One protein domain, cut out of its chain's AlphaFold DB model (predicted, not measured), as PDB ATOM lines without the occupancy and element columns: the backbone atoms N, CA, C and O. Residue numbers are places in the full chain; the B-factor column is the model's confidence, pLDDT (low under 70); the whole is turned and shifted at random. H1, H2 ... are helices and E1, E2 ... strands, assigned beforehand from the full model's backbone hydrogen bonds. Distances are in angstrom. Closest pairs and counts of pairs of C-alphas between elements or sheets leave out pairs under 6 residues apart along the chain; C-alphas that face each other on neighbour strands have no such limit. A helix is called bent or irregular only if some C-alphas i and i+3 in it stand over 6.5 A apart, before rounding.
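Overview. This is residues 19 to 131 of the 356 residues of an uncharacterized protein of Caulobacterales bacterium GWE1_67_11 (UniProt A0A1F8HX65). What shape do these atoms make? Two long helices, H1 and H2, form a narrow V, closed where the last residues of H1 meet the first of H2, and a small two-stranded hairpin, E1 and E2, folds back beside the far end of H2. H1 is bent but runs nearly straight, and its residues 19 to 52 stand free as the open arm of the V. What is it built of? The printed part has 113 residues, with two named helices and then two named strands in the order H1, H2, E1, E2; the class is mostly helix, and the sheet, E1 - E2, is antiparallel. How spread out is it? It is extended and flat, with a radius of gyration of the C-alphas of 23.2 A and spans of 77 by 39 by 13 A.

Arrangement. How does the first helix run? H1, residues 19 to 67, was assigned as one helix by its hydrogen bonds but is bent, with C-alphas 45 and 48 6.6 A apart. Its arms H1a, residues 19 to 45, and H1b, residues 48 to 67, stand at a shallow tilt of 17 degrees. How does the second helix meet it? H2, residues 74 to 110, and H1b form a helical hairpin and run opposite ways at a shallow tilt of 25 degrees. They touch through residues 60 to 67 of H1b and 74 to 82 of H2 alone, the closest C-alphas being those of Ala 67 and Leu 74, 5.1 A apart; H1a and H2 are apart. Where are the strands? E1, residues 113 to 117, and E2, residues 123 to 128, are an antiparallel hairpin at 152 degrees, with N 114 and O 127 at 2.8 A and N 116 and O 125 at 2.9 A, both within hydrogen-bond range. The closest C-alphas of H2 and E1 are those of Pro 105 and Pro 115, 6.4 A apart, and H2 and E2 are near each other, with 9 pairs of C-alphas within 10 A. Are the helix backbones complete? Every O i to N i+4 pair is within hydrogen-bond range in H1a and H1b, and 31 of 33 are in H2.

Along the chain. Where does the first helix begin, and how long are its arms? C-alpha 19 is at (177.492, 133.678, 113.523); H1a measures 39.1 A and H1b 28.1 A from first to last C-alpha. How long is H2? From C-alpha 74 at (117.590, 166.381, 137.964) to C-alpha 110 it measures 53.2 A. It is only just irregular, with C-alphas 102 and 105 6.6 A apart, and has a kink of 32 degrees near residue 103. Where does the last strand end? E1 measures 12.6 A and E2 14.2 A, and E2 ends with C-alpha 128 at (174.895, 152.760, 141.142).

Size, cuts and confidence. How large is it? The two C-alphas farthest apart are those of Leu 19 and Asp 71, at 78.8 A. Is it continuous? The printed part has no cut; the links from H2 to E1 and from E1 to E2 are tight, and that from H1 to H2 is short. Where is the model less confident? The mean pLDDT of the printed part is 84.1, and residues 67 to 68 and 70 to 75 are under 70.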
ATOM      1  N   LEU A  19     178.799 134.332 113.549       81.38
ATOM      2  CA  LEU A  19     177.492 133.678 113.523       81.38
ATOM      3  C   LEU A  19     176.782 133.798 114.877       81.38
ATOM      4  O   LEU A  19     175.597 134.140 114.920       81.38
ATOM      5  N   ASP A  20     177.516 133.611 115.974       85.00
ATOM      6  CA  ASP A  20     176.997 133.788 117.330       85.00
ATOM      7  C   ASP A  20     176.598 135.248 117.590       85.00
ATOM      8  O   ASP A  20     175.502 135.501 118.101       85.00
ATOM      9  N   LEU A  21     177.417 136.217 117.161       83.50
ATOM     10  CA  LEU A  21     177.126 137.645 117.308       83.50
ATOM     11  C   LEU A  21     175.867 138.062 116.531       83.50
ATOM     12  O   LEU A  21     174.998 138.739 117.085       83.50
ATOM     13  N   VAL A  22     175.728 137.625 115.275       82.06
ATOM     14  CA  VAL A  22     174.528 137.901 114.466       82.06
ATOM     15  C   VAL A  22     173.285 137.283 115.115       82.06
ATOM     16  O   VAL A  22     172.233 137.924 115.180       82.06
ATOM     17  N   SER A  23     173.396 136.069 115.659       89.50
ATOM     18  CA  SER A  23     172.280 135.416 116.353       89.50
ATOM     19  C   SER A  23     171.860 136.165 117.628       89.50
ATOM     20  O   SER A  23     170.664 136.304 117.897       89.50
ATOM     21  N   ALA A  24     172.822 136.712 118.379       87.44
ATOM     22  CA  ALA A  24     172.559 137.514 119.568       87.44
ATOM     23  C   ALA A  24     171.862 138.836 119.211       87.44
ATOM     24  O   ALA A  24     170.869 139.197 119.844       87.44
ATOM     25  N   GLN A  25     172.317 139.512 118.152       84.00
ATOM     26  CA  GLN A  25     171.679 140.734 117.651       84.00
ATOM     27  C   GLN A  25     170.250 140.479 117.157       84.00
ATOM     28  O   GLN A  25     169.353 141.278 117.421       84.00
ATOM     29  N   THR A  26     170.011 139.342 116.499       88.38
ATOM     30  CA  THR A  26     168.674 138.987 115.998       88.38
ATOM     31  C   THR A  26     167.705 138.751 117.159       88.38
ATOM     32  O   THR A  26     166.605 139.295 117.155       88.38
ATOM     33  N   LYS A  27     168.142 138.054 118.218       91.19
ATOM     34  CA  LYS A  27     167.346 137.881 119.446       91.19
ATOM     35  C   LYS A  27     167.039 139.204 120.152       91.19
ATOM     36  O   LYS A  27     165.952 139.370 120.701       91.19
ATOM     37  N   GLN A  28     167.975 140.154 120.154       84.31
ATOM     38  CA  GLN A  28     167.721 141.487 120.710       84.31
ATOM     39  C   GLN A  28     166.671 142.254 119.896       84.31
ATOM     40  O   GLN A  28     165.767 142.846 120.484       84.31
ATOM     41  N   LEU A  29     166.748 142.203 118.564       83.31
ATOM     42  CA  LEU A  29     165.749 142.797 117.671       83.31
ATOM     43  C   LEU A  29     164.360 142.174 117.860       83.31
ATOM     44  O   LEU A  29     163.374 142.906 117.950       83.31
ATOM     45  N   GLU A  30     164.271 140.849 117.987       90.25
ATOM     46  CA  GLU A  30     163.009 140.155 118.276       90.25
ATOM     47  C   GLU A  30     162.412 140.593 119.621       90.25
ATOM     48  O   GLU A  30     161.225 140.916 119.691       90.25
ATOM     49  N   ASN A  31     163.229 140.691 120.675       88.50
ATOM     50  CA  ASN A  31     162.772 141.170 121.982       88.50
ATOM     51  C   ASN A  31     162.277 142.624 121.932       88.50
ATOM     52  O   ASN A  31     161.235 142.929 122.510       88.50
ATOM     53  N   LEU A  32     162.977 143.518 121.226       81.56
ATOM     54  CA  LEU A  32     162.540 144.910 121.062       81.56
ATOM     55  C   LEU A  32     161.223 145.009 120.288       81.56
ATOM     56  O   LEU A  32     160.342 145.774 120.677       81.56
ATOM     57  N   THR A  33     161.072 144.212 119.230       88.50
ATOM     58  CA  THR A  33     159.844 144.180 118.423       88.50
ATOM     59  C   THR A  33     158.666 143.691 119.265       88.50
ATOM     60  O   THR A  33     157.613 144.320 119.273       88.50
ATOM     61  N   ARG A  34     158.871 142.644 120.073       91.12
ATOM     62  CA  ARG A  34     157.857 142.128 121.000       91.12
ATOM     63  C   ARG A  34     157.431 143.165 122.043       91.12
ATOM     64  O   ARG A  34     156.241 143.309 122.304       91.12
ATOM     65  N   ILE A  35     158.379 143.916 122.607       86.25
ATOM     66  CA  ILE A  35     158.069 145.002 123.554       86.25
ATOM     67  C   ILE A  35     157.241 146.098 122.867       86.25
ATOM     68  O   ILE A  35     156.280 146.594 123.454       86.25
ATOM     69  N   GLN A  36     157.568 146.465 121.623       80.31
ATOM     70  CA  GLN A  36     156.784 147.447 120.865       80.31
ATOM     71  C   GLN A  36     155.367 146.951 120.556       80.31
ATOM     72  O   GLN A  36     154.413 147.719 120.691       80.31
ATOM     73  N   GLU A  37     155.205 145.679 120.188       89.94
ATOM     74  CA  GLU A  37     153.890 145.068 119.967       89.94
ATOM     75  C   GLU A  37     153.048 145.041 121.250       89.94
ATOM     76  O   GLU A  37     151.865 145.384 121.216       89.94
ATOM     77  N   GLU A  38     153.647 144.700 122.395       89.06
ATOM     78  CA  GLU A  38     152.969 144.727 123.694       89.06
ATOM     79  C   GLU A  38     152.544 146.153 124.085       89.06
ATOM     80  O   GLU A  38     151.405 146.352 124.509       89.06
ATOM     81  N   GLN A  39     153.394 147.164 123.861       79.50
ATOM     82  CA  GLN A  39     153.030 148.571 124.083       79.50
ATOM     83  C   GLN A  39     151.900 149.036 123.157       79.50
ATOM     84  O   GLN A  39     150.978 149.726 123.597       79.50
ATOM     85  N   PHE A  40     151.934 148.649 121.881       85.25
ATOM     86  CA  PHE A  40     150.882 148.993 120.928       85.25
ATOM     87  C   PHE A  40     149.550 148.331 121.293       85.25
ATOM     88  O   PHE A  40     148.500 148.971 121.228       85.25
ATOM     89  N   LYS A  41     149.589 147.075 121.747       89.44
ATOM     90  CA  LYS A  41     148.406 146.356 122.223       89.44
ATOM     91  C   LYS A  41     147.813 147.007 123.477       89.44
ATOM     92  O   LYS A  41     146.610 147.247 123.515       89.44
ATOM     93  N   GLN A  42     148.649 147.388 124.445       80.88
ATOM     94  CA  GLN A  42     148.208 148.159 125.614       80.88
ATOM     95  C   GLN A  42     147.574 149.497 125.212       80.88
ATOM     96  O   GLN A  42     146.550 149.888 125.767       80.88
ATOM     97  N   PHE A  43     148.134 150.193 124.216       79.19
ATOM     98  CA  PHE A  43     147.559 151.440 123.712       79.19
ATOM     99  C   PHE A  43     146.191 151.226 123.048       79.19
ATOM    100  O   PHE A  43     145.267 152.004 123.289       79.19
ATOM    101  N   GLN A  44     146.031 150.162 122.253       85.06
ATOM    102  CA  GLN A  44     144.741 149.803 121.656       85.06
ATOM    103  C   GLN A  44     143.682 149.453 122.703       85.06
ATOM    104  O   GLN A  44     142.519 149.797 122.512       85.06
ATOM    105  N   GLU A  45     144.069 148.818 123.810       85.25
ATOM    106  CA  GLU A  45     143.161 148.528 124.926       85.25
ATOM    107  C   GLU A  45     142.793 149.801 125.715       85.25
ATOM    108  O   GLU A  45     141.670 149.929 126.200       85.25
ATOM    109  N   PHE A  46     143.697 150.786 125.796       80.00
ATOM    110  CA  PHE A  46     143.482 152.025 126.554       80.00
ATOM    111  C   PHE A  46     142.721 153.116 125.775       80.00
ATOM    112  O   PHE A  46     142.013 153.933 126.369       80.00
ATOM    113  N   ALA A  47     142.848 153.144 124.447       83.44
ATOM    114  CA  ALA A  47     142.180 154.113 123.577       83.44
ATOM    115  C   ALA A  47     140.636 154.146 123.717       83.44
ATOM    116  O   ALA A  47     140.094 155.245 123.872       83.44
ATOM    117  N   PRO A  48     139.901 153.013 123.711       86.06
ATOM    118  CA  PRO A  48     138.448 153.032 123.883       86.06
ATOM    119  C   PRO A  48     138.034 153.502 125.283       86.06
ATOM    120  O   PRO A  48     137.093 154.284 125.388       86.06
ATOM    121  N   ALA A  49     138.779 153.134 126.331       75.88
ATOM    122  CA  ALA A  49     138.504 153.587 127.697       75.88
ATOM    123  C   ALA A  49     138.661 155.113 127.852       75.88
ATOM    124  O   ALA A  49     137.851 155.758 128.515       75.88
ATOM    125  N   GLN A  50     139.661 155.724 127.198       74.62
ATOM    126  CA  GLN A  50     139.777 157.189 127.175       74.62
ATOM    127  C   GLN A  50     138.625 157.848 126.413       74.62
ATOM    128  O   GLN A  50     138.091 158.858 126.867       74.62
ATOM    129  N   MET A  51     138.228 157.291 125.267       79.12
ATOM    130  CA  MET A  51     137.110 157.824 124.483       79.12
ATOM    131  C   MET A  51     135.783 157.746 125.248       79.12
ATOM    132  O   MET A  51     135.007 158.699 125.209       79.12
ATOM    133  N   GLU A  52     135.547 156.666 125.993       83.81
ATOM    134  CA  GLU A  52     134.388 156.515 126.877       83.81
ATOM    135  C   GLU A  52     134.413 157.538 128.028       83.81
ATOM    136  O   GLU A  52     133.403 158.188 128.314       83.81
ATOM    137  N   ALA A  53     135.582 157.789 128.628       73.38
ATOM    138  CA  ALA A  53     135.749 158.839 129.636       73.38
ATOM    139  C   ALA A  53     135.449 160.249 129.081       73.38
ATOM    140  O   ALA A  53     134.830 161.071 129.756       73.38
ATOM    141  N   PHE A  54     135.827 160.540 127.832       79.19
ATOM    142  CA  PHE A  54     135.485 161.816 127.190       79.19
ATOM    143  C   PHE A  54     133.993 161.935 126.859       79.19
ATOM    144  O   PHE A  54     133.411 163.007 127.038       79.19
ATOM    145  N   GLN A  55     133.362 160.853 126.395       81.00
ATOM    146  CA  GLN A  55     131.925 160.838 126.108       81.00
ATOM    147  C   GLN A  55     131.100 161.036 127.381       81.00
ATOM    148  O   GLN A  55     130.240 161.913 127.417       81.00
ATOM    149  N   THR A  56     131.437 160.326 128.458       82.00
ATOM    150  CA  THR A  56     130.779 160.497 129.764       82.00
ATOM    151  C   THR A  56     130.939 161.918 130.310       82.00
ATOM    152  O   THR A  56     129.983 162.484 130.840       82.00
ATOM    153  N   GLN A  57     132.100 162.554 130.121       76.25
ATOM    154  CA  GLN A  57     132.306 163.950 130.517       76.25
ATOM    155  C   GLN A  57     131.454 164.931 129.689       76.25
ATOM    156  O   GLN A  57     130.913 165.897 130.234       76.25
ATOM    157  N   ALA A  58     131.300 164.678 128.386       80.44
ATOM    158  CA  ALA A  58     130.441 165.471 127.509       80.44
ATOM    159  C   ALA A  58     128.948 165.302 127.845       80.44
ATOM    160  O   ALA A  58     128.203 166.285 127.843       80.44
ATOM    161  N   ASP A  59     128.514 164.087 128.173       84.12
ATOM    162  CA  ASP A  59     127.131 163.801 128.557       84.12
ATOM    163  C   ASP A  59     126.791 164.393 129.928       84.12
ATOM    164  O   ASP A  59     125.728 164.994 130.089       84.12
ATOM    165  N   LEU A  60     127.730 164.369 130.881       76.19
ATOM    166  CA  LEU A  60     127.594 165.076 132.158       76.19
ATOM    167  C   LEU A  60     127.445 166.588 131.980       76.19
ATOM    168  O   LEU A  60     126.645 167.214 132.676       76.19
ATOM    169  N   ALA A  61     128.186 167.187 131.043       79.81
ATOM    170  CA  ALA A  61     128.061 168.612 130.743       79.81
ATOM    171  C   ALA A  61     126.682 168.959 130.151       79.81
ATOM    172  O   ALA A  61     126.114 170.001 130.488       79.81
ATOM    173  N   LYS A  62     126.113 168.079 129.314       81.81
ATOM    174  CA  LYS A  62     124.748 168.234 128.785       81.81
ATOM    175  C   LYS A  62     123.690 168.073 129.878       81.81
ATOM    176  O   LYS A  62     122.836 168.946 130.006       81.81
ATOM    177  N   LEU A  63     123.796 167.036 130.710       75.88
ATOM    178  CA  LEU A  63     122.909 166.800 131.858       75.88
ATOM    179  C   LEU A  63     122.937 167.966 132.851       75.88
ATOM    180  O   LEU A  63     121.891 168.389 133.331       75.88
ATOM    181  N   ALA A  64     124.110 168.548 133.118       73.06
ATOM    182  CA  ALA A  64     124.228 169.743 133.954       73.06
ATOM    183  C   ALA A  64     123.526 170.967 133.333       73.06
ATOM    184  O   ALA A  64     122.884 171.741 134.046       73.06
ATOM    185  N   ALA A  65     123.610 171.137 132.009       77.44
ATOM    186  CA  ALA A  65     122.922 172.211 131.292       77.44
ATOM    187  C   ALA A  65     121.392 172.019 131.247       77.44
ATOM    188  O   ALA A  65     120.652 173.005 131.273       77.44
ATOM    189  N   GLU A  66     120.909 170.775 131.207       73.06
ATOM    190  CA  GLU A  66     119.482 170.431 131.286       73.06
ATOM    191  C   GLU A  66     118.936 170.536 132.718       73.06
ATOM    192  O   GLU A  66     117.859 171.097 132.918       73.06
ATOM    193  N   ALA A  67     119.705 170.115 133.728       62.38
ATOM    194  CA  ALA A  67     119.369 170.264 135.146       62.38
ATOM    195  C   ALA A  67     119.237 171.734 135.566       62.38
ATOM    196  O   ALA A  67     118.409 172.064 136.408       62.38
ATOM    197  N   ALA A  68     119.998 172.638 134.944       67.06
ATOM    198  CA  ALA A  68     119.842 174.078 135.148       67.06
ATOM    199  C   ALA A  68     118.500 174.634 134.618       67.06
ATOM    200  O   ALA A  68     118.138 175.763 134.948       67.06
ATOM    201  N   ARG A  69     117.772 173.870 133.789       70.12
ATOM    202  CA  ARG A  69     116.494 174.265 133.169       70.12
ATOM    203  C   ARG A  69     115.277 173.522 133.731       70.12
ATOM    204  O   ARG A  69     114.161 173.978 133.494       70.12
ATOM    205  N   ALA A  70     115.467 172.411 134.442       53.19
ATOM    206  CA  ALA A  70     114.400 171.529 134.909       53.19
ATOM    207  C   ALA A  70     114.287 171.489 136.444       53.19
ATOM    208  O   ALA A  70     115.245 171.732 137.171       53.19
ATOM    209  N   ASP A  71     113.080 171.184 136.917       60.06
ATOM    210  CA  ASP A  71     112.689 171.067 138.323       60.06
ATOM    211  C   ASP A  71     113.609 170.136 139.157       60.06
ATOM    212  O   ASP A  71     114.343 169.296 138.631       60.06
ATOM    213  N   ARG A  72     113.518 170.242 140.493       57.81
ATOM    214  CA  ARG A  72     114.409 169.631 141.515       57.81
ATOM    215  C   ARG A  72     114.923 168.175 141.342       57.81
ATOM    216  O   ARG A  72     116.021 167.947 141.851       57.81
ATOM    217  N   PRO A  73     114.254 167.180 140.715       65.56
ATOM    218  CA  PRO A  73     114.802 165.815 140.626       65.56
ATOM    219  C   PRO A  73     116.097 165.658 139.801       65.56
ATOM    220  O   PRO A  73     116.903 164.794 140.139       65.56
ATOM    221  N   LEU A  74     116.365 166.500 138.787       63.47
ATOM    222  CA  LEU A  74     117.590 166.381 137.964       63.47
ATOM    223  C   LEU A  74     118.886 166.748 138.723       63.47
ATOM    224  O   LEU A  74     119.995 166.373 138.330       63.47
ATOM    225  N   LEU A  75     118.764 167.484 139.829       68.69
ATOM    226  CA  LEU A  75     119.906 167.873 140.660       68.69
ATOM    227  C   LEU A  75     120.492 166.694 141.441       68.69
ATOM    228  O   LEU A  75     121.687 166.686 141.724       68.69
ATOM    229  N   GLU A  76     119.679 165.697 141.788       75.00
ATOM    230  CA  GLU A  76     120.170 164.518 142.507       75.00
ATOM    231  C   GLU A  76     120.908 163.559 141.561       75.00
ATOM    232  O   GLU A  76     121.981 163.072 141.909       75.00
ATOM    233  N   GLU A  77     120.424 163.378 140.328       76.69
ATOM    234  CA  GLU A  77     121.095 162.547 139.314       76.69
ATOM    235  C   GLU A  77     122.445 163.138 138.865       76.69
ATOM    236  O   GLU A  77     123.442 162.431 138.721       76.69
ATOM    237  N   THR A  78     122.533 164.462 138.730       77.56
ATOM    238  CA  THR A  78     123.815 165.127 138.429       77.56
ATOM    239  C   THR A  78     124.806 165.041 139.593       77.56
ATOM    240  O   THR A  78     126.009 164.898 139.364       77.56
ATOM    241  N   ARG A  79     124.335 165.064 140.848       78.81
ATOM    242  CA  ARG A  79     125.182 164.875 142.040       78.81
ATOM    243  C   ARG A  79     125.717 163.454 142.159       78.81
ATOM    244  O   ARG A  79     126.902 163.283 142.460       78.81
ATOM    245  N   THR A  80     124.888 162.439 141.921       86.75
ATOM    246  CA  THR A  80     125.339 161.039 141.952       86.75
ATOM    247  C   THR A  80     126.358 160.780 140.848       86.75
ATOM    248  O   THR A  80     127.422 160.229 141.128       86.75
ATOM    249  N   ALA A  81     126.116 161.284 139.636       81.94
ATOM    250  CA  ALA A  81     127.043 161.120 138.522       81.94
ATOM    251  C   ALA A  81     128.384 161.858 138.728       81.94
ATOM    252  O   ALA A  81     129.444 161.308 138.435       81.94
ATOM    253  N   GLN A  82     128.378 163.064 139.312       79.94
ATOM    254  CA  GLN A  82     129.618 163.746 139.717       79.94
ATOM    255  C   GLN A  82     130.386 162.966 140.791       79.94
ATOM    256  O   GLN A  82     131.617 162.909 140.758       79.94
ATOM    257  N   THR A  83     129.674 162.352 141.739       88.50
ATOM    258  CA  THR A  83     130.291 161.561 142.811       88.50
ATOM    259  C   THR A  83     130.940 160.293 142.256       88.50
ATOM    260  O   THR A  83     132.074 159.984 142.624       88.50
ATOM    261  N   GLU A  84     130.279 159.602 141.323       87.25
ATOM    262  CA  GLU A  84     130.851 158.443 140.626       87.25
ATOM    263  C   GLU A  84     132.067 158.822 139.776       87.25
ATOM    264  O   GLU A  84     133.089 158.141 139.844       87.25
ATOM    265  N   LEU A  85     132.026 159.947 139.055       87.50
ATOM    266  CA  LEU A  85     133.181 160.416 138.287       87.50
ATOM    267  C   LEU A  85     134.387 160.708 139.194       87.50
ATOM    268  O   LEU A  85     135.513 160.318 138.886       87.50
ATOM    269  N   LEU A  86     134.167 161.367 140.338       89.00
ATOM    270  CA  LEU A  86     135.227 161.614 141.318       89.00
ATOM    271  C   LEU A  86     135.753 160.311 141.932       89.00
ATOM    272  O   LEU A  86     136.953 160.207 142.202       89.00
ATOM    273  N   ARG A  87     134.885 159.314 142.145       93.12
ATOM    274  CA  ARG A  87     135.276 157.982 142.622       93.12
ATOM    275  C   ARG A  87     136.169 157.277 141.600       93.12
ATOM    276  O   ARG A  87     137.253 156.838 141.976       93.12
ATOM    277  N   LEU A  88     135.760 157.245 140.331       93.12
ATOM    278  CA  LEU A  88     136.540 156.669 139.230       93.12
ATOM    279  C   LEU A  88     137.882 157.386 139.053       93.12
ATOM    280  O   LEU A  88     138.920 156.739 139.000       93.12
ATOM    281  N   SER A  89     137.895 158.721 139.083       89.31
ATOM    282  CA  SER A  89     139.131 159.504 138.978       89.31
ATOM    283  C   SER A  89     140.125 159.197 140.109       89.31
ATOM    284  O   SER A  89     141.329 159.082 139.863       89.31
ATOM    285  N   ARG A  90     139.643 159.023 141.348       93.25
ATOM    286  CA  ARG A  90     140.486 158.605 142.483       93.25
ATOM    287  C   ARG A  90     141.002 157.181 142.316       93.25
ATOM    288  O   ARG A  90     142.157 156.920 142.647       93.25
ATOM    289  N   GLU A  91     140.162 156.280 141.816       94.25
ATOM    290  CA  GLU A  91     140.539 154.895 141.543       94.25
ATOM    291  C   GLU A  91     141.634 154.820 140.467       94.25
ATOM    292  O   GLU A  91     142.647 154.149 140.666       94.25
ATOM    293  N   ASP A  92     141.506 155.591 139.387       87.50
ATOM    294  CA  ASP A  92     142.510 155.676 138.324       87.50
ATOM    295  C   ASP A  92     143.830 156.274 138.812       87.50
ATOM    296  O   ASP A  92     144.905 155.761 138.486       87.50
ATOM    297  N   ALA A  93     143.779 157.338 139.619       84.75
ATOM    298  CA  ALA A  93     144.975 157.920 140.223       84.75
ATOM    299  C   ALA A  93     145.695 156.907 141.130       84.75
ATOM    300  O   ALA A  93     146.920 156.785 141.070       84.75
ATOM    301  N   ALA A  94     144.941 156.131 141.915       90.38
ATOM    302  CA  ALA A  94     145.494 155.074 142.755       90.38
ATOM    303  C   ALA A  94     146.115 153.938 141.921       90.38
ATOM    304  O   ALA A  94     147.228 153.505 142.225       90.38
ATOM    305  N   ARG A  95     145.454 153.499 140.840       92.12
ATOM    306  CA  ARG A  95     145.997 152.486 139.915       92.12
ATOM    307  C   ARG A  95     147.283 152.957 139.242       92.12
ATOM    308  O   ARG A  95     148.243 152.196 139.176       92.12
ATOM    309  N   ARG A  96     147.340 154.211 138.782       86.00
ATOM    310  CA  ARG A  96     148.556 154.785 138.179       86.00
ATOM    311  C   ARG A  96     149.705 154.857 139.176       86.00
ATOM    312  O   ARG A  96     150.803 154.436 138.837       86.00
ATOM    313  N   ALA A  97     149.442 155.301 140.404       87.12
ATOM    314  CA  ALA A  97     150.453 155.327 141.457       87.12
ATOM    315  C   ALA A  97     150.972 153.918 141.796       87.12
ATOM    316  O   ALA A  97     152.158 153.737 142.057       87.12
ATOM    317  N   GLN A  98     150.104 152.899 141.768       88.44
ATOM    318  CA  GLN A  98     150.520 151.505 141.939       88.44
ATOM    319  C   GLN A  98     151.370 151.010 140.765       88.44
ATOM    320  O   GLN A  98     152.411 150.400 140.993       88.44
ATOM    321  N   LEU A  99     150.964 151.292 139.526       88.19
ATOM    322  CA  LEU A  99     151.737 150.923 138.340       88.19
ATOM    323  C   LEU A  99     153.109 151.594 138.327       88.19
ATOM    324  O   LEU A  99     154.099 150.926 138.059       88.19
ATOM    325  N   GLU A 100     153.185 152.879 138.662       87.38
ATOM    326  CA  GLU A 100     154.447 153.611 138.762       87.38
ATOM    327  C   GLU A 100     155.372 152.983 139.810       87.38
ATOM    328  O   GLU A 100     156.541 152.740 139.530       87.38
ATOM    329  N   LYS A 101     154.845 152.605 140.982       87.94
ATOM    330  CA  LYS A 101     155.627 151.886 142.002       87.94
ATOM    331  C   LYS A 101     156.176 150.544 141.510       87.94
ATOM    332  O   LYS A 101     157.244 150.138 141.957       87.94
ATOM    333  N   LEU A 102     155.465 149.859 140.613       87.06
ATOM    334  CA  LEU A 102     155.891 148.573 140.053       87.06
ATOM    335  C   LEU A 102     156.881 148.728 138.891       87.06
ATOM    336  O   LEU A 102     157.777 147.900 138.744       87.06
ATOM    337  N   THR A 103     156.741 149.768 138.065       89.12
ATOM    338  CA  THR A 103     157.588 149.974 136.878       89.12
ATOM    339  C   THR A 103     158.881 150.716 137.189       89.12
ATOM    340  O   THR A 103     159.904 150.455 136.555       89.12
ATOM    341  N   LEU A 104     158.868 151.608 138.181       90.00
ATOM    342  CA  LEU A 104     160.006 152.452 138.539       90.00
ATOM    343  C   LEU A 104     161.274 151.654 138.910       90.00
ATOM    344  O   LEU A 104     162.339 152.029 138.421       90.00
ATOM    345  N   PRO A 105     161.217 150.533 139.660       90.56
ATOM    346  CA  PRO A 105     162.404 149.722 139.931       90.56
ATOM    347  C   PRO A 105     163.045 149.131 138.675       90.56
ATOM    348  O   PRO A 105     164.261 149.192 138.533       90.56
ATOM    349  N   VAL A 106     162.234 148.626 137.740       88.88
ATOM    350  CA  VAL A 106     162.722 148.030 136.485       88.88
ATOM    351  C   VAL A 106     163.374 149.093 135.601       88.88
ATOM    352  O   VAL A 106     164.426 148.858 135.011       88.88
ATOM    353  N   LEU A 107     162.775 150.286 135.537       88.19
ATOM    354  CA  LEU A 107     163.339 151.411 134.792       88.19
ATOM    355  C   LEU A 107     164.677 151.867 135.383       88.19
ATOM    356  O   LEU A 107     165.625 152.086 134.631       88.19
ATOM    357  N   LEU A 108     164.778 151.973 136.709       92.00
ATOM    358  CA  LEU A 108     166.028 152.345 137.373       92.00
ATOM    359  C   LEU A 108     167.106 151.273 137.203       92.00
ATOM    360  O   LEU A 108     168.244 151.612 136.888       92.00
ATOM    361  N   GLU A 109     166.747 149.995 137.316       87.31
ATOM    362  CA  GLU A 109     167.682 148.888 137.108       87.31
ATOM    363  C   GLU A 109     168.208 148.873 135.667       87.31
ATOM    364  O   GLU A 109     169.412 148.745 135.454       87.31
ATOM    365  N   SER A 110     167.345 149.134 134.677       82.06
ATOM    366  CA  SER A 110     167.758 149.302 133.274       82.06
ATOM    367  C   SER A 110     168.649 150.528 133.033       82.06
ATOM    368  O   SER A 110     169.381 150.573 132.048       82.06
ATOM    369  N   ALA A 111     168.608 151.512 133.936       86.19
ATOM    370  CA  ALA A 111     169.496 152.672 133.948       86.19
ATOM    371  C   ALA A 111     170.779 152.433 134.770       86.19
ATOM    372  O   ALA A 111     171.523 153.383 135.029       86.19
ATOM    373  N   GLY A 112     171.029 151.196 135.216       87.75
ATOM    374  CA  GLY A 112     172.188 150.839 136.031       87.75
ATOM    375  C   GLY A 112     172.098 151.348 137.472       87.75
ATOM    376  O   GLY A 112     173.124 151.558 138.119       87.75
ATOM    377  N   GLN A 113     170.892 151.593 137.990       94.81
ATOM    378  CA  GLN A 113     170.664 152.107 139.342       94.81
ATOM    379  C   GLN A 113     169.761 151.170 140.136       94.81
ATOM    380  O   GLN A 113     168.666 150.810 139.715       94.81
ATOM    381  N   LYS A 114     170.193 150.809 141.339       93.81
ATOM    382  CA  LYS A 114     169.402 150.024 142.277       93.81
ATOM    383  C   LYS A 114     168.690 150.965 143.254       93.81
ATOM    384  O   LYS A 114     169.361 151.646 144.034       93.81
ATOM    385  N   PRO A 115     167.348 151.027 143.244       94.25
ATOM    386  CA  PRO A 115     166.618 151.817 144.225       94.25
ATOM    387  C   PRO A 115     166.689 151.186 145.617       94.25
ATOM    388  O   PRO A 115     166.500 149.980 145.783       94.25
ATOM    389  N   ILE A 116     166.917 152.023 146.628       94.69
ATOM    390  CA  ILE A 116     166.831 151.667 148.044       94.69
ATOM    391  C   ILE A 116     165.561 152.312 148.597       94.69
ATOM    392  O   ILE A 116     165.435 153.541 148.606       94.69
ATOM    393  N   PHE A 117     164.620 151.481 149.042       93.06
ATOM    394  CA  PHE A 117     163.347 151.912 149.617       93.06
ATOM    395  C   PHE A 117     163.383 151.869 151.150       93.06
ATOM    396  O   PHE A 117     164.066 151.022 151.727       93.06
ATOM    397  N   ASP A 118     162.650 152.771 151.807       95.25
ATOM    398  CA  ASP A 118     162.382 152.688 153.248       95.25
ATOM    399  C   ASP A 118     161.332 151.605 153.574       95.25
ATOM    400  O   ASP A 118     160.716 151.007 152.688       95.25
ATOM    401  N   GLU A 119     161.087 151.372 154.868       93.69
ATOM    402  CA  GLU A 119     160.039 150.460 155.359       93.69
ATOM    403  C   GLU A 119     158.621 150.859 154.900       93.69
ATOM    404  O   GLU A 119     157.717 150.025 154.885       93.69
ATOM    405  N   ALA A 120     158.419 152.118 154.499       91.19
ATOM    406  CA  ALA A 120     157.154 152.637 153.984       91.19
ATOM    407  C   ALA A 120     157.024 152.509 152.449       91.19
ATOM    408  O   ALA A 120     155.979 152.851 151.885       91.19
ATOM    409  N   GLY A 121     158.051 151.994 151.764       85.12
ATOM    410  CA  GLY A 121     158.081 151.821 150.314       85.12
ATOM    411  C   GLY A 121     158.312 153.116 149.525       85.12
ATOM    412  O   GLY A 121     157.945 153.179 148.350       85.12
ATOM    413  N   ASN A 122     158.882 154.152 150.141       88.19
ATOM    414  CA  ASN A 122     159.332 155.369 149.466       88.19
ATOM    415  C   ASN A 122     160.803 155.241 149.062       88.19
ATOM    416  O   ASN A 122     161.606 154.634 149.769       88.19
ATOM    417  N   LEU A 123     161.166 155.824 147.919       88.69
ATOM    418  CA  LEU A 123     162.542 155.847 147.427       88.69
ATOM    419  C   LEU A 123     163.403 156.759 148.320       88.69
ATOM    420  O   LEU A 123     163.151 157.961 148.386       88.69
ATOM    421  N   VAL A 124     164.425 156.204 148.974       94.88
ATOM    422  CA  VAL A 124     165.343 156.953 149.855       94.88
ATOM    423  C   VAL A 124     166.645 157.287 149.141       94.88
ATOM    424  O   VAL A 124     167.170 158.389 149.284       94.88
ATOM    425  N   SER A 125     167.193 156.328 148.394       94.81
ATOM    426  CA  SER A 125     168.487 156.478 147.729       94.81
ATOM    427  C   SER A 125     168.586 155.619 146.470       94.81
ATOM    428  O   SER A 125     167.778 154.717 146.248       94.81
ATOM    429  N   LEU A 126     169.585 155.922 145.646       95.19
ATOM    430  CA  LEU A 126     169.918 155.221 144.412       95.19
ATOM    431  C   LEU A 126     171.375 154.776 144.514       95.19
ATOM    432  O   LEU A 126     172.274 155.607 144.641       95.19
ATOM    433  N   GLU A 127     171.606 153.471 144.464       95.38
ATOM    434  CA  GLU A 127     172.948 152.899 144.428       95.38
ATOM    435  C   GLU A 127     173.307 152.575 142.976       95.38
ATOM    436  O   GLU A 127     172.560 151.886 142.285       95.38
ATOM    437  N   ALA A 128     174.432 153.095 142.483       92.12
ATOM    438  CA  ALA A 128     174.895 152.760 141.142       92.12
ATOM    439  C   ALA A 128     175.342 151.295 141.112       92.12
ATOM    440  O   ALA A 128     176.204 150.886 141.894       92.12
ATOM    441  N   LEU A 129     174.768 150.508 140.204       87.94
ATOM    442  CA  LEU A 129     175.249 149.160 139.949       87.94
ATOM    443  C   LEU A 129     176.649 149.248 139.322       87.94
ATOM    444  O   LEU A 129     176.937 150.187 138.569       87.94
ATOM    445  N   PRO A 130     177.551 148.299 139.630       90.50
ATOM    446  CA  PRO A 130     178.820 148.221 138.929       90.50
ATOM    447  C   PRO A 130     178.530 148.064 137.438       90.50
ATOM    448  O   PRO A 130     177.797 147.157 137.042       90.50
ATOM    449  N   LYS A 131     179.093 148.971 136.631       89.25
ATOM    450  CA  LYS A 131     178.904 148.961 135.182       89.25
ATOM    451  C   LYS A 131     179.296 147.597 134.635       89.25
ATOM    452  O   LYS A 131     180.385 147.096 134.926       89.25
TER     453      LYS A 131